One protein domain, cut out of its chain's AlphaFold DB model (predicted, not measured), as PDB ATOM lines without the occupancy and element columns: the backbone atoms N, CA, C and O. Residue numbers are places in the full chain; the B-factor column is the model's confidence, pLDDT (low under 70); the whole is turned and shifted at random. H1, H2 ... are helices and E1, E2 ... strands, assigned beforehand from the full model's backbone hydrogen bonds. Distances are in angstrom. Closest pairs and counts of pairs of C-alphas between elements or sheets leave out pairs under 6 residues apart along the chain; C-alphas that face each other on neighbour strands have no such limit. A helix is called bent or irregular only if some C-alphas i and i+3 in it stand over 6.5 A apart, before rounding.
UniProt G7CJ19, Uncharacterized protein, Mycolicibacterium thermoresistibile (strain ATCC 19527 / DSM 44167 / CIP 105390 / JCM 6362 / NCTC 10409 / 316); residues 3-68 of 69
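Overview. This is residues 3 to 68 of the 69 residues of an uncharacterized protein of Mycolicibacterium thermoresistibile (strain ATCC 19527 / DSM 44167 / CIP 105390 / JCM 6362 / NCTC 10409 / 316) (UniProt G7CJ19). A small, strongly twisted sheet of three strands curls round one helix, H2, which lies in its hollow; two long bent strands, E2 and E3, run side by side and make most of the sheet, and the short E1 lies along one end of E3. The short H1 sits at a corner beside H2 and one end of the sheet, and the short H3 lies on the face of the sheet opposite to H2. The printed part has 66 residues, with three named helices and three named strands in the order E1, H1, H2, E2, H3, E3; the sheet's order is E1, E3, E2, antiparallel throughout, and the class is mixed, helices and strands. The whole is compact, with a radius of gyration of the C-alphas of 12.1 A, yet its outline is only just elongated, spanning 36 by 24 by 17 A.

Arrangement. E3, residues 56 to 67, is the inner strand of the sheet. Its antiparallel neighbour E2, residues 34 to 44, is an edge strand, with N 35 and O 66 at 2.9 A and N 62 and O 41 at 2.9 A, within hydrogen-bond range. E2 bends by 73 degrees at residue 37, and E3 bends by 56 degrees at residue 60. The other edge strand, E1, residues 3 to 7, is antiparallel to E3, with N 6 and O 57 within hydrogen-bond range at 2.8 A. H2, residues 15 to 27, is on the sheet, which curls round it; the closest C-alphas of H2 and E2 are those of Ala 27 and Leu 36, 5.7 A apart. H2 and the sheet form two layers, a helix on one face of a sheet. H1, residues 8 to 12, only grazes the sheet with its residues 8 to 11. H2 touches H1 with its residues 17 to 21 alone; the closest C-alphas of the two are those of Glu 11 and Leu 18, 6.0 A apart. E1, H1, H2 and E2 form a split strand-helix-strand unit, two strands of one sheet that are not neighbours, with helices between them along the chain and E3 between them in the sheet, and its crossover is right-handed. H3, residues 45 to 48, is on the opposite face from H2, at a height over the sheet of 4.7 A and over none of its strands. H3 is apart from H1 and from H2. In H1 and H2 every O i to N i+4 pair is within hydrogen-bond range; H3 is too short for such a pair.

Along the chain. E3 is the longest strand, 31.1 A from C-alpha 56 to C-alpha 67 at (30.529, -42.193, 10.751). E2 measures 25.1 A, H2 18.2 A and E1 13.2 A; E1 begins with C-alpha 3 at (38.224, -53.121, 28.303). H1 measures 6.2 A and H3 5.3 A.

Size, cuts and confidence. The two C-alphas farthest apart are those of Ala 54 and Ala 68, at 36.8 A. The printed part has no cut and no long link. Residues 12 to 17, of which 15 to 17 belong to H2, stand free. The mean pLDDT of the printed part is 92.0, and no printed residue is under 70.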
ATOM      1  N   ASN A   3      37.093 -52.743  27.471       86.38
ATOM      2  CA  ASN A   3      38.224 -53.121  28.303       86.38
ATOM      3  C   ASN A   3      39.464 -53.351  27.420       86.38
ATOM      4  O   ASN A   3      39.508 -54.263  26.589       86.38
ATOM      5  N   LEU A   4      40.482 -52.508  27.585       92.44
ATOM      6  CA  LEU A   4      41.719 -52.554  26.803       92.44
ATOM      7  C   LEU A   4      42.904 -52.954  27.686       92.44
ATOM      8  O   LEU A   4      43.098 -52.333  28.730       92.44
ATOM      9  N   PRO A   5      43.686 -53.977  27.304       93.31
ATOM     10  CA  PRO A   5      44.899 -54.329  28.027       93.31
ATOM     11  C   PRO A   5      46.019 -53.341  27.687       93.31
ATOM     12  O   PRO A   5      46.347 -53.157  26.519       93.31
ATOM     13  N   VAL A   6      46.631 -52.749  28.709       92.62
ATOM     14  CA  VAL A   6      47.772 -51.834  28.595       92.62
ATOM     15  C   VAL A   6      48.947 -52.418  29.374       92.62
ATOM     16  O   VAL A   6      48.782 -52.885  30.503       92.62
ATOM     17  N   THR A   7      50.139 -52.433  28.783       92.62
ATOM     18  CA  THR A   7      51.342 -52.925  29.468       92.62
ATOM     19  C   THR A   7      51.845 -51.903  30.488       92.62
ATOM     20  O   THR A   7      51.611 -50.701  30.364       92.62
ATOM     21  N   ARG A   8      52.601 -52.362  31.493       88.69
ATOM     22  CA  ARG A   8      53.237 -51.454  32.469       88.69
ATOM     23  C   ARG A   8      54.154 -50.420  31.817       88.69
ATOM     24  O   ARG A   8      54.270 -49.310  32.320       88.69
ATOM     25  N   ASP A   9      54.813 -50.789  30.724       91.31
ATOM     26  CA  ASP A   9      55.684 -49.875  29.990       91.31
ATOM     27  C   ASP A   9      54.883 -48.741  29.332       91.31
ATOM     28  O   ASP A   9      55.242 -47.577  29.460       91.31
ATOM     29  N   GLN A  10      53.741 -49.060  28.716       90.69
ATOM     30  CA  GLN A  10      52.837 -48.061  28.139       90.69
ATOM     31  C   GLN A  10      52.248 -47.132  29.210       90.69
ATOM     32  O   GLN A  10      52.162 -45.926  28.994       90.69
ATOM     33  N   GLU A  11      51.886 -47.677  30.374       88.00
ATOM     34  CA  GLU A  11      51.326 -46.912  31.497       88.00
ATOM     35  C   GLU A  11      52.327 -45.893  32.073       88.00
ATOM     36  O   GLU A  11      51.956 -44.767  32.398       88.00
ATOM     37  N   ARG A  12      53.613 -46.253  32.161       91.06
ATOM     38  CA  ARG A  12      54.657 -45.405  32.767       91.06
ATOM     39  C   ARG A  12      55.067 -44.198  31.926       91.06
ATOM     40  O   ARG A  12      55.724 -43.304  32.447       91.06
ATOM     41  N   ARG A  13      54.687 -44.155  30.649       90.88
ATOM     42  CA  ARG A  13      55.055 -43.070  29.724       90.88
ATOM     43  C   ARG A  13      54.254 -41.782  29.956       90.88
ATOM     44  O   ARG A  13      54.596 -40.755  29.381       90.88
ATOM     45  N   GLY A  14      53.221 -41.815  30.801       91.38
ATOM     46  CA  GLY A  14      52.390 -40.658  31.137       91.38
ATOM     47  C   GLY A  14      51.042 -40.640  30.412       91.38
ATOM     48  O   GLY A  14      50.712 -41.538  29.637       91.38
ATOM     49  N   LEU A  15      50.240 -39.606  30.685       92.12
ATOM     50  CA  LEU A  15      48.827 -39.555  30.283       92.12
ATOM     51  C   LEU A  15      48.615 -39.426  28.770       92.12
ATOM     52  O   LEU A  15      47.766 -40.123  28.221       92.12
ATOM     53  N   GLU A  16      49.376 -38.569  28.090       94.50
ATOM     54  CA  GLU A  16      49.223 -38.380  26.640       94.50
ATOM     55  C   GLU A  16      49.694 -39.601  25.833       94.50
ATOM     56  O   GLU A  16      48.939 -40.073  24.977       94.50
ATOM     57  N   PRO A  17      50.849 -40.225  26.145       94.94
ATOM     58  CA  PRO A  17      51.208 -41.508  25.542       94.94
ATOM     59  C   PRO A  17      50.179 -42.611  25.807       94.94
ATOM     60  O   PRO A  17      49.860 -43.377  24.899       94.94
ATOM     61  N   LEU A  18      49.603 -42.670  27.014       95.50
ATOM     62  CA  LEU A  18      48.528 -43.613  27.322       95.50
ATOM     63  C   LEU A  18      47.286 -43.352  26.458       95.50
ATOM     64  O   LEU A  18      46.746 -44.289  25.871       95.50
ATOM     65  N   ARG A  19      46.857 -42.091  26.315       96.06
ATOM     66  CA  ARG A  19      45.734 -41.708  25.444       96.06
ATOM     67  C   ARG A  19      45.956 -42.179  24.008       96.06
ATOM     68  O   ARG A  19      45.034 -42.736  23.413       96.06
ATOM     69  N   ALA A  20      47.163 -41.990  23.474       96.38
ATOM     70  CA  ALA A  20      47.525 -42.417  22.126       96.38
ATOM     71  C   ALA A  20      47.451 -43.946  21.962       96.38
ATOM     72  O   ALA A  20      46.843 -44.430  21.009       96.38
ATOM     73  N   VAL A  21      47.979 -44.706  22.928       96.38
ATOM     74  CA  VAL A  21      47.894 -46.179  22.940       96.38
ATOM     75  C   VAL A  21      46.438 -46.653  22.951       96.38
ATOM     76  O   VAL A  21      46.057 -47.525  22.168       96.38
ATOM     77  N   LEU A  22      45.595 -46.066  23.808       96.50
ATOM     78  CA  LEU A  22      44.172 -46.411  23.873       96.50
ATOM     79  C   LEU A  22      43.455 -46.060  22.562       96.50
ATOM     80  O   LEU A  22      42.641 -46.849  22.081       96.50
ATOM     81  N   ALA A  23      43.770 -44.907  21.970       97.00
ATOM     82  CA  ALA A  23      43.199 -44.475  20.701       97.00
ATOM     83  C   ALA A  23      43.543 -45.447  19.565       97.00
ATOM     84  O   ALA A  23      42.656 -45.876  18.828       97.00
ATOM     85  N   GLU A  24      44.804 -45.867  19.467       96.75
ATOM     86  CA  GLU A  24      45.254 -46.839  18.472       96.75
ATOM     87  C   GLU A  24      44.536 -48.189  18.627       96.75
ATOM     88  O   GLU A  24      44.025 -48.752  17.655       96.75
ATOM     89  N   MET A  25      44.435 -48.695  19.859       96.38
ATOM     90  CA  MET A  25      43.715 -49.938  20.150       96.38
ATOM     91  C   MET A  25      42.227 -49.849  19.800       96.38
ATOM     92  O   MET A  25      41.654 -50.840  19.339       96.38
ATOM     93  N   ILE A  26      41.599 -48.689  20.021       95.81
ATOM     94  CA  ILE A  26      40.198 -48.474  19.658       95.81
ATOM     95  C   ILE A  26      40.042 -48.463  18.143       95.81
ATOM     96  O   ILE A  26      39.239 -49.232  17.618       95.81
ATOM     97  N   ALA A  27      40.837 -47.647  17.448       95.06
ATOM     98  CA  ALA A  27      40.765 -47.485  16.001       95.06
ATOM     99  C   ALA A  27      40.871 -48.826  15.259       95.06
ATOM    100  O   ALA A  27      40.078 -49.088  14.361       95.06
ATOM    101  N   ARG A  28      41.773 -49.720  15.693       94.81
ATOM    102  CA  ARG A  28      41.974 -51.052  15.088       94.81
ATOM    103  C   ARG A  28      40.784 -52.006  15.204       94.81
ATOM    104  O   ARG A  28      40.721 -52.990  14.480       94.81
ATOM    105  N   ARG A  29      39.887 -51.777  16.158       94.12
ATOM    106  CA  ARG A  29      38.744 -52.659  16.428       94.12
ATOM    107  C   ARG A  29      37.414 -52.006  16.033       94.12
ATOM    108  O   ARG A  29      36.370 -52.640  16.181       94.12
ATOM    109  N   LEU A  30      37.414 -50.730  15.629       93.75
ATOM    110  CA  LEU A  30      36.195 -50.080  15.159       93.75
ATOM    111  C   LEU A  30      35.690 -50.806  13.905       93.75
ATOM    112  O   LEU A  30      36.496 -51.205  13.065       93.75
ATOM    113  N   PRO A  31      34.367 -51.001  13.770       92.12
ATOM    114  CA  PRO A  31      33.820 -51.596  12.565       92.12
ATOM    115  C   PRO A  31      34.035 -50.660  11.365       92.12
ATOM    116  O   PRO A  31      34.160 -49.443  11.554       92.12
ATOM    117  N   PRO A  32      34.008 -51.199  10.133       93.38
ATOM    118  CA  PRO A  32      33.984 -50.386   8.923       93.38
ATOM    119  C   PRO A  32      32.894 -49.304   8.984       93.38
ATOM    120  O   PRO A  32      31.838 -49.507   9.586       93.38
ATOM    121  N   GLY A  33      33.164 -48.138   8.393       94.38
ATOM    122  CA  GLY A  33      32.248 -46.990   8.423       94.38
ATOM    123  C   GLY A  33      32.242 -46.207   9.742       94.38
ATOM    124  O   GLY A  33      31.476 -45.257   9.885       94.38
ATOM    125  N   LYS A  34      33.093 -46.554  10.720       95.81
ATOM    126  CA  LYS A  34      33.329 -45.734  11.917       95.81
ATOM    127  C   LYS A  34      34.785 -45.309  12.006       95.81
ATOM    128  O   LYS A  34      35.686 -46.134  11.887       95.81
ATOM    129  N   ARG A  35      35.013 -44.031  12.302       95.75
ATOM    130  CA  ARG A  35      36.341 -43.478  12.586       95.75
ATOM    131  C   ARG A  35      36.393 -42.962  14.018       95.75
ATOM    132  O   ARG A  35      35.440 -42.364  14.513       95.75
ATOM    133  N   LEU A  36      37.505 -43.224  14.703       96.62
ATOM    134  CA  LEU A  36      37.732 -42.699  16.045       96.62
ATOM    135  C   LEU A  36      37.932 -41.184  15.959       96.62
ATOM    136  O   LEU A  36      38.847 -40.735  15.276       96.62
ATOM    137  N   ARG A  37      37.119 -40.414  16.689       96.88
ATOM    138  CA  ARG A  37      37.288 -38.961  16.813       96.88
ATOM    139  C   ARG A  37      38.231 -38.614  17.958       96.88
ATOM    140  O   ARG A  37      39.186 -37.871  17.769       96.88
ATOM    141  N   ARG A  38      37.960 -39.144  19.157       96.00
ATOM    142  CA  ARG A  38      38.822 -38.959  20.335       96.00
ATOM    143  C   ARG A  38      38.544 -39.972  21.436       96.00
ATOM    144  O   ARG A  38      37.428 -40.468  21.580       96.00
ATOM    145  N   VAL A  39      39.551 -40.196  22.274       96.69
ATOM    146  CA  VAL A  39      39.387 -40.804  23.599       96.69
ATOM    147  C   VAL A  39      38.991 -39.703  24.582       96.69
ATOM    148  O   VAL A  39      39.725 -38.725  24.730       96.69
ATOM    149  N   VAL A  40      37.843 -39.858  25.242       95.31
ATOM    150  CA  VAL A  40      37.281 -38.853  26.161       95.31
ATOM    151  C   VAL A  40      37.843 -39.043  27.564       95.31
ATOM    152  O   VAL A  40      38.413 -38.118  28.137       95.31
ATOM    153  N   THR A  41      37.717 -40.254  28.104       94.62
ATOM    154  CA  THR A  41      38.190 -40.603  29.447       94.62
ATOM    155  C   THR A  41      38.465 -42.100  29.554       94.62
ATOM    156  O   THR A  41      38.000 -42.894  28.726       94.62
ATOM    157  N   TRP A  42      39.222 -42.491  30.574       95.00
ATOM    158  CA  TRP A  42      39.495 -43.882  30.899       95.00
ATOM    159  C   TRP A  42      39.602 -44.096  32.406       95.00
ATOM    160  O   TRP A  42      39.954 -43.194  33.162       95.00
ATOM    161  N   CYS A  43      39.322 -45.322  32.836       93.00
ATOM    162  CA  CYS A  43      39.450 -45.738  34.224       93.00
ATOM    163  C   CYS A  43      40.237 -47.043  34.302       93.00
ATOM    164  O   CYS A  43      39.909 -48.027  33.632       93.00
ATOM    165  N   ALA A  44      41.285 -47.038  35.117       91.00
ATOM    166  CA  ALA A  44      42.098 -48.215  35.340       91.00
ATOM    167  C   ALA A  44      41.310 -49.268  36.133       91.00
ATOM    168  O   ALA A  44      40.546 -48.947  37.043       91.00
ATOM    169  N   ASP A  45      41.453 -50.523  35.724       89.88
ATOM    170  CA  ASP A  45      40.729 -51.697  36.216       89.88
ATOM    171  C   ASP A  45      39.198 -51.521  36.233       89.88
ATOM    172  O   ASP A  45      38.486 -52.196  36.974       89.88
ATOM    173  N   GLY A  46      38.679 -50.588  35.422       86.75
ATOM    174  CA  GLY A  46      37.262 -50.233  35.385       86.75
ATOM    175  C   GLY A  46      36.708 -49.793  36.740       86.75
ATOM    176  O   GLY A  46      35.549 -50.072  37.022       86.75
ATOM    177  N   GLY A  47      37.530 -49.188  37.605       85.81
ATOM    178  CA  GLY A  47      37.120 -48.818  38.963       85.81
ATOM    179  C   GLY A  47      36.941 -50.019  39.899       85.81
ATOM    180  O   GLY A  47      36.189 -49.932  40.862       85.81
ATOM    181  N   GLY A  48      37.598 -51.147  39.602       85.75
ATOM    182  CA  GLY A  48      37.492 -52.405  40.354       85.75
ATOM    183  C   GLY A  48      36.632 -53.475  39.674       85.75
ATOM    184  O   GLY A  48      36.544 -54.596  40.168       85.75
ATOM    185  N   LEU A  49      36.028 -53.163  38.523       86.19
ATOM    186  CA  LEU A  49      35.221 -54.109  37.747       86.19
ATOM    187  C   LEU A  49      36.061 -55.149  36.996       86.19
ATOM    188  O   LEU A  49      35.560 -56.223  36.657       86.19
ATOM    189  N   PHE A  50      37.324 -54.848  36.694       87.19
ATOM    190  CA  PHE A  50      38.194 -55.749  35.946       87.19
ATOM    191  C   PHE A  50      39.179 -56.457  36.866       87.19
ATOM    192  O   PHE A  50      39.839 -55.839  37.696       87.19
ATOM    193  N   ARG A  51      39.330 -57.773  36.666       82.06
ATOM    194  CA  ARG A  51      40.413 -58.519  37.309       82.06
ATOM    195  C   ARG A  51      41.754 -58.098  36.697       82.06
ATOM    196  O   ARG A  51      41.874 -58.139  35.467       82.06
ATOM    197  N   PRO A  52      42.766 -57.766  37.518       70.88
ATOM    198  CA  PRO A  52      44.122 -57.559  37.035       70.88
ATOM    199  C   PRO A  52      44.603 -58.790  36.269       70.88
ATOM    200  O   PRO A  52      44.353 -59.927  36.678       70.88
ATOM    201  N   ARG A  53      45.303 -58.577  35.156       80.44
ATOM    202  CA  ARG A  53      45.989 -59.648  34.431       80.44
ATOM    203  C   ARG A  53      47.485 -59.544  34.687       80.44
ATOM    204  O   ARG A  53      48.018 -58.464  34.930       80.44
ATOM    205  N   ALA A  54      48.180 -60.678  34.651       79.62
ATOM    206  CA  ALA A  54      49.628 -60.669  34.795       79.62
ATOM    207  C   ALA A  54      50.238 -59.746  33.720       79.62
ATOM    208  O   ALA A  54      49.891 -59.837  32.541       79.62
ATOM    209  N   TYR A  55      51.098 -58.820  34.155       82.31
ATOM    210  CA  TYR A  55      51.854 -57.875  33.318       82.31
ATOM    211  C   TYR A  55      51.040 -56.854  32.496       82.31
ATOM    212  O   TYR A  55      51.635 -56.016  31.814       82.31
ATOM    213  N   THR A  56      49.706 -56.861  32.592       88.62
ATOM    214  CA  THR A  56      48.819 -55.937  31.870       88.62
ATOM    215  C   THR A  56      47.719 -55.402  32.776       88.62
ATOM    216  O   THR A  56      47.114 -56.134  33.558       88.62
ATOM    217  N   ARG A  57      47.441 -54.106  32.657       90.62
ATOM    218  CA  ARG A  57      46.339 -53.443  33.348       90.62
ATOM    219  C   ARG A  57      45.172 -53.254  32.396       90.62
ATOM    220  O   ARG A  57      45.377 -52.931  31.228       90.62
ATOM    221  N   MET A  58      43.953 -53.466  32.878       92.50
ATOM    222  CA  MET A  58      42.764 -53.359  32.037       92.50
ATOM    223  C   MET A  58      42.170 -51.965  32.174       92.50
ATOM    224  O   MET A  58      41.858 -51.544  33.274       92.50
ATOM    225  N   TYR A  59      41.967 -51.254  31.075       93.69
ATOM    226  CA  TYR A  59      41.383 -49.916  31.087       93.69
ATOM    227  C   TYR A  59      39.973 -49.929  30.521       93.69
ATOM    228  O   TYR A  59      39.750 -50.441  29.427       93.69
ATOM    229  N   ALA A  60      39.028 -49.346  31.256       94.50
ATOM    230  CA  ALA A  60      37.704 -49.022  30.751       94.50
ATOM    231  C   ALA A  60      37.811 -47.707  29.987       94.50
ATOM    232  O   ALA A  60      38.266 -46.724  30.564       94.50
ATOM    233  N   VAL A  61      37.412 -47.676  28.715       95.38
ATOM    234  CA  VAL A  61      37.592 -46.484  27.871       95.38
ATOM    235  C   VAL A  61      36.268 -45.985  27.306       95.38
ATOM    236  O   VAL A  61      35.467 -46.765  26.772       95.38
ATOM    237  N   ALA A  62      36.067 -44.671  27.412       95.12
ATOM    238  CA  ALA A  62      35.014 -43.922  26.742       95.12
ATOM    239  C   ALA A  62      35.615 -43.113  25.585       95.12
ATOM    240  O   ALA A  62      36.647 -42.452  25.730       95.12
ATOM    241  N   TYR A  63      34.968 -43.176  24.427       95.88
ATOM    242  CA  TYR A  63      35.468 -42.594  23.190       95.88
ATOM    243  C   TYR A  63      34.316 -42.096  22.323       95.88
ATOM    244  O   TYR A  63      33.195 -42.596  22.405       95.88
ATOM    245  N   GLU A  64      34.622 -41.122  21.479       96.56
ATOM    246  CA  GLU A  64      33.716 -40.600  20.465       96.56
ATOM    247  C   GLU A  64      34.115 -41.143  19.101       96.56
ATOM    248  O   GLU A  64      35.298 -41.211  18.761       96.56
ATOM    249  N   VAL A  65      33.111 -41.494  18.309       96.50
ATOM    250  CA  VAL A  65      33.281 -41.897  16.916       96.50
ATOM    251  C   VAL A  65      32.495 -40.963  16.021       96.50
ATOM    252  O   VAL A  65      31.516 -40.349  16.438       96.50
ATOM    253  N   GLU A  66      32.910 -40.921  14.775       96.69
ATOM    254  CA  GLU A  66      32.142 -40.374  13.671       96.69
ATOM    255  C   GLU A  66      31.891 -41.474  12.641       96.69
ATOM    256  O   GLU A  66      32.600 -42.487  12.600       96.69
ATOM    257  N   PHE A  67      30.856 -41.281  11.833       94.88
ATOM    258  CA  PHE A  67      30.529 -42.193  10.751       94.88
ATOM    259  C   PHE A  67      31.272 -41.737   9.501       94.88
ATOM    260  O   PHE A  67      31.090 -40.608   9.048       94.88
ATOM    261  N   ALA A  68      32.145 -42.599   8.991       80.75
ATOM    262  CA  ALA A  68      32.770 -42.400   7.697       80.75
ATOM    263  C   ALA A  68      31.743 -42.833   6.645       80.75
ATOM    264  O   ALA A  68      31.472 -44.030   6.524       80.75
TER     265      ALA A  68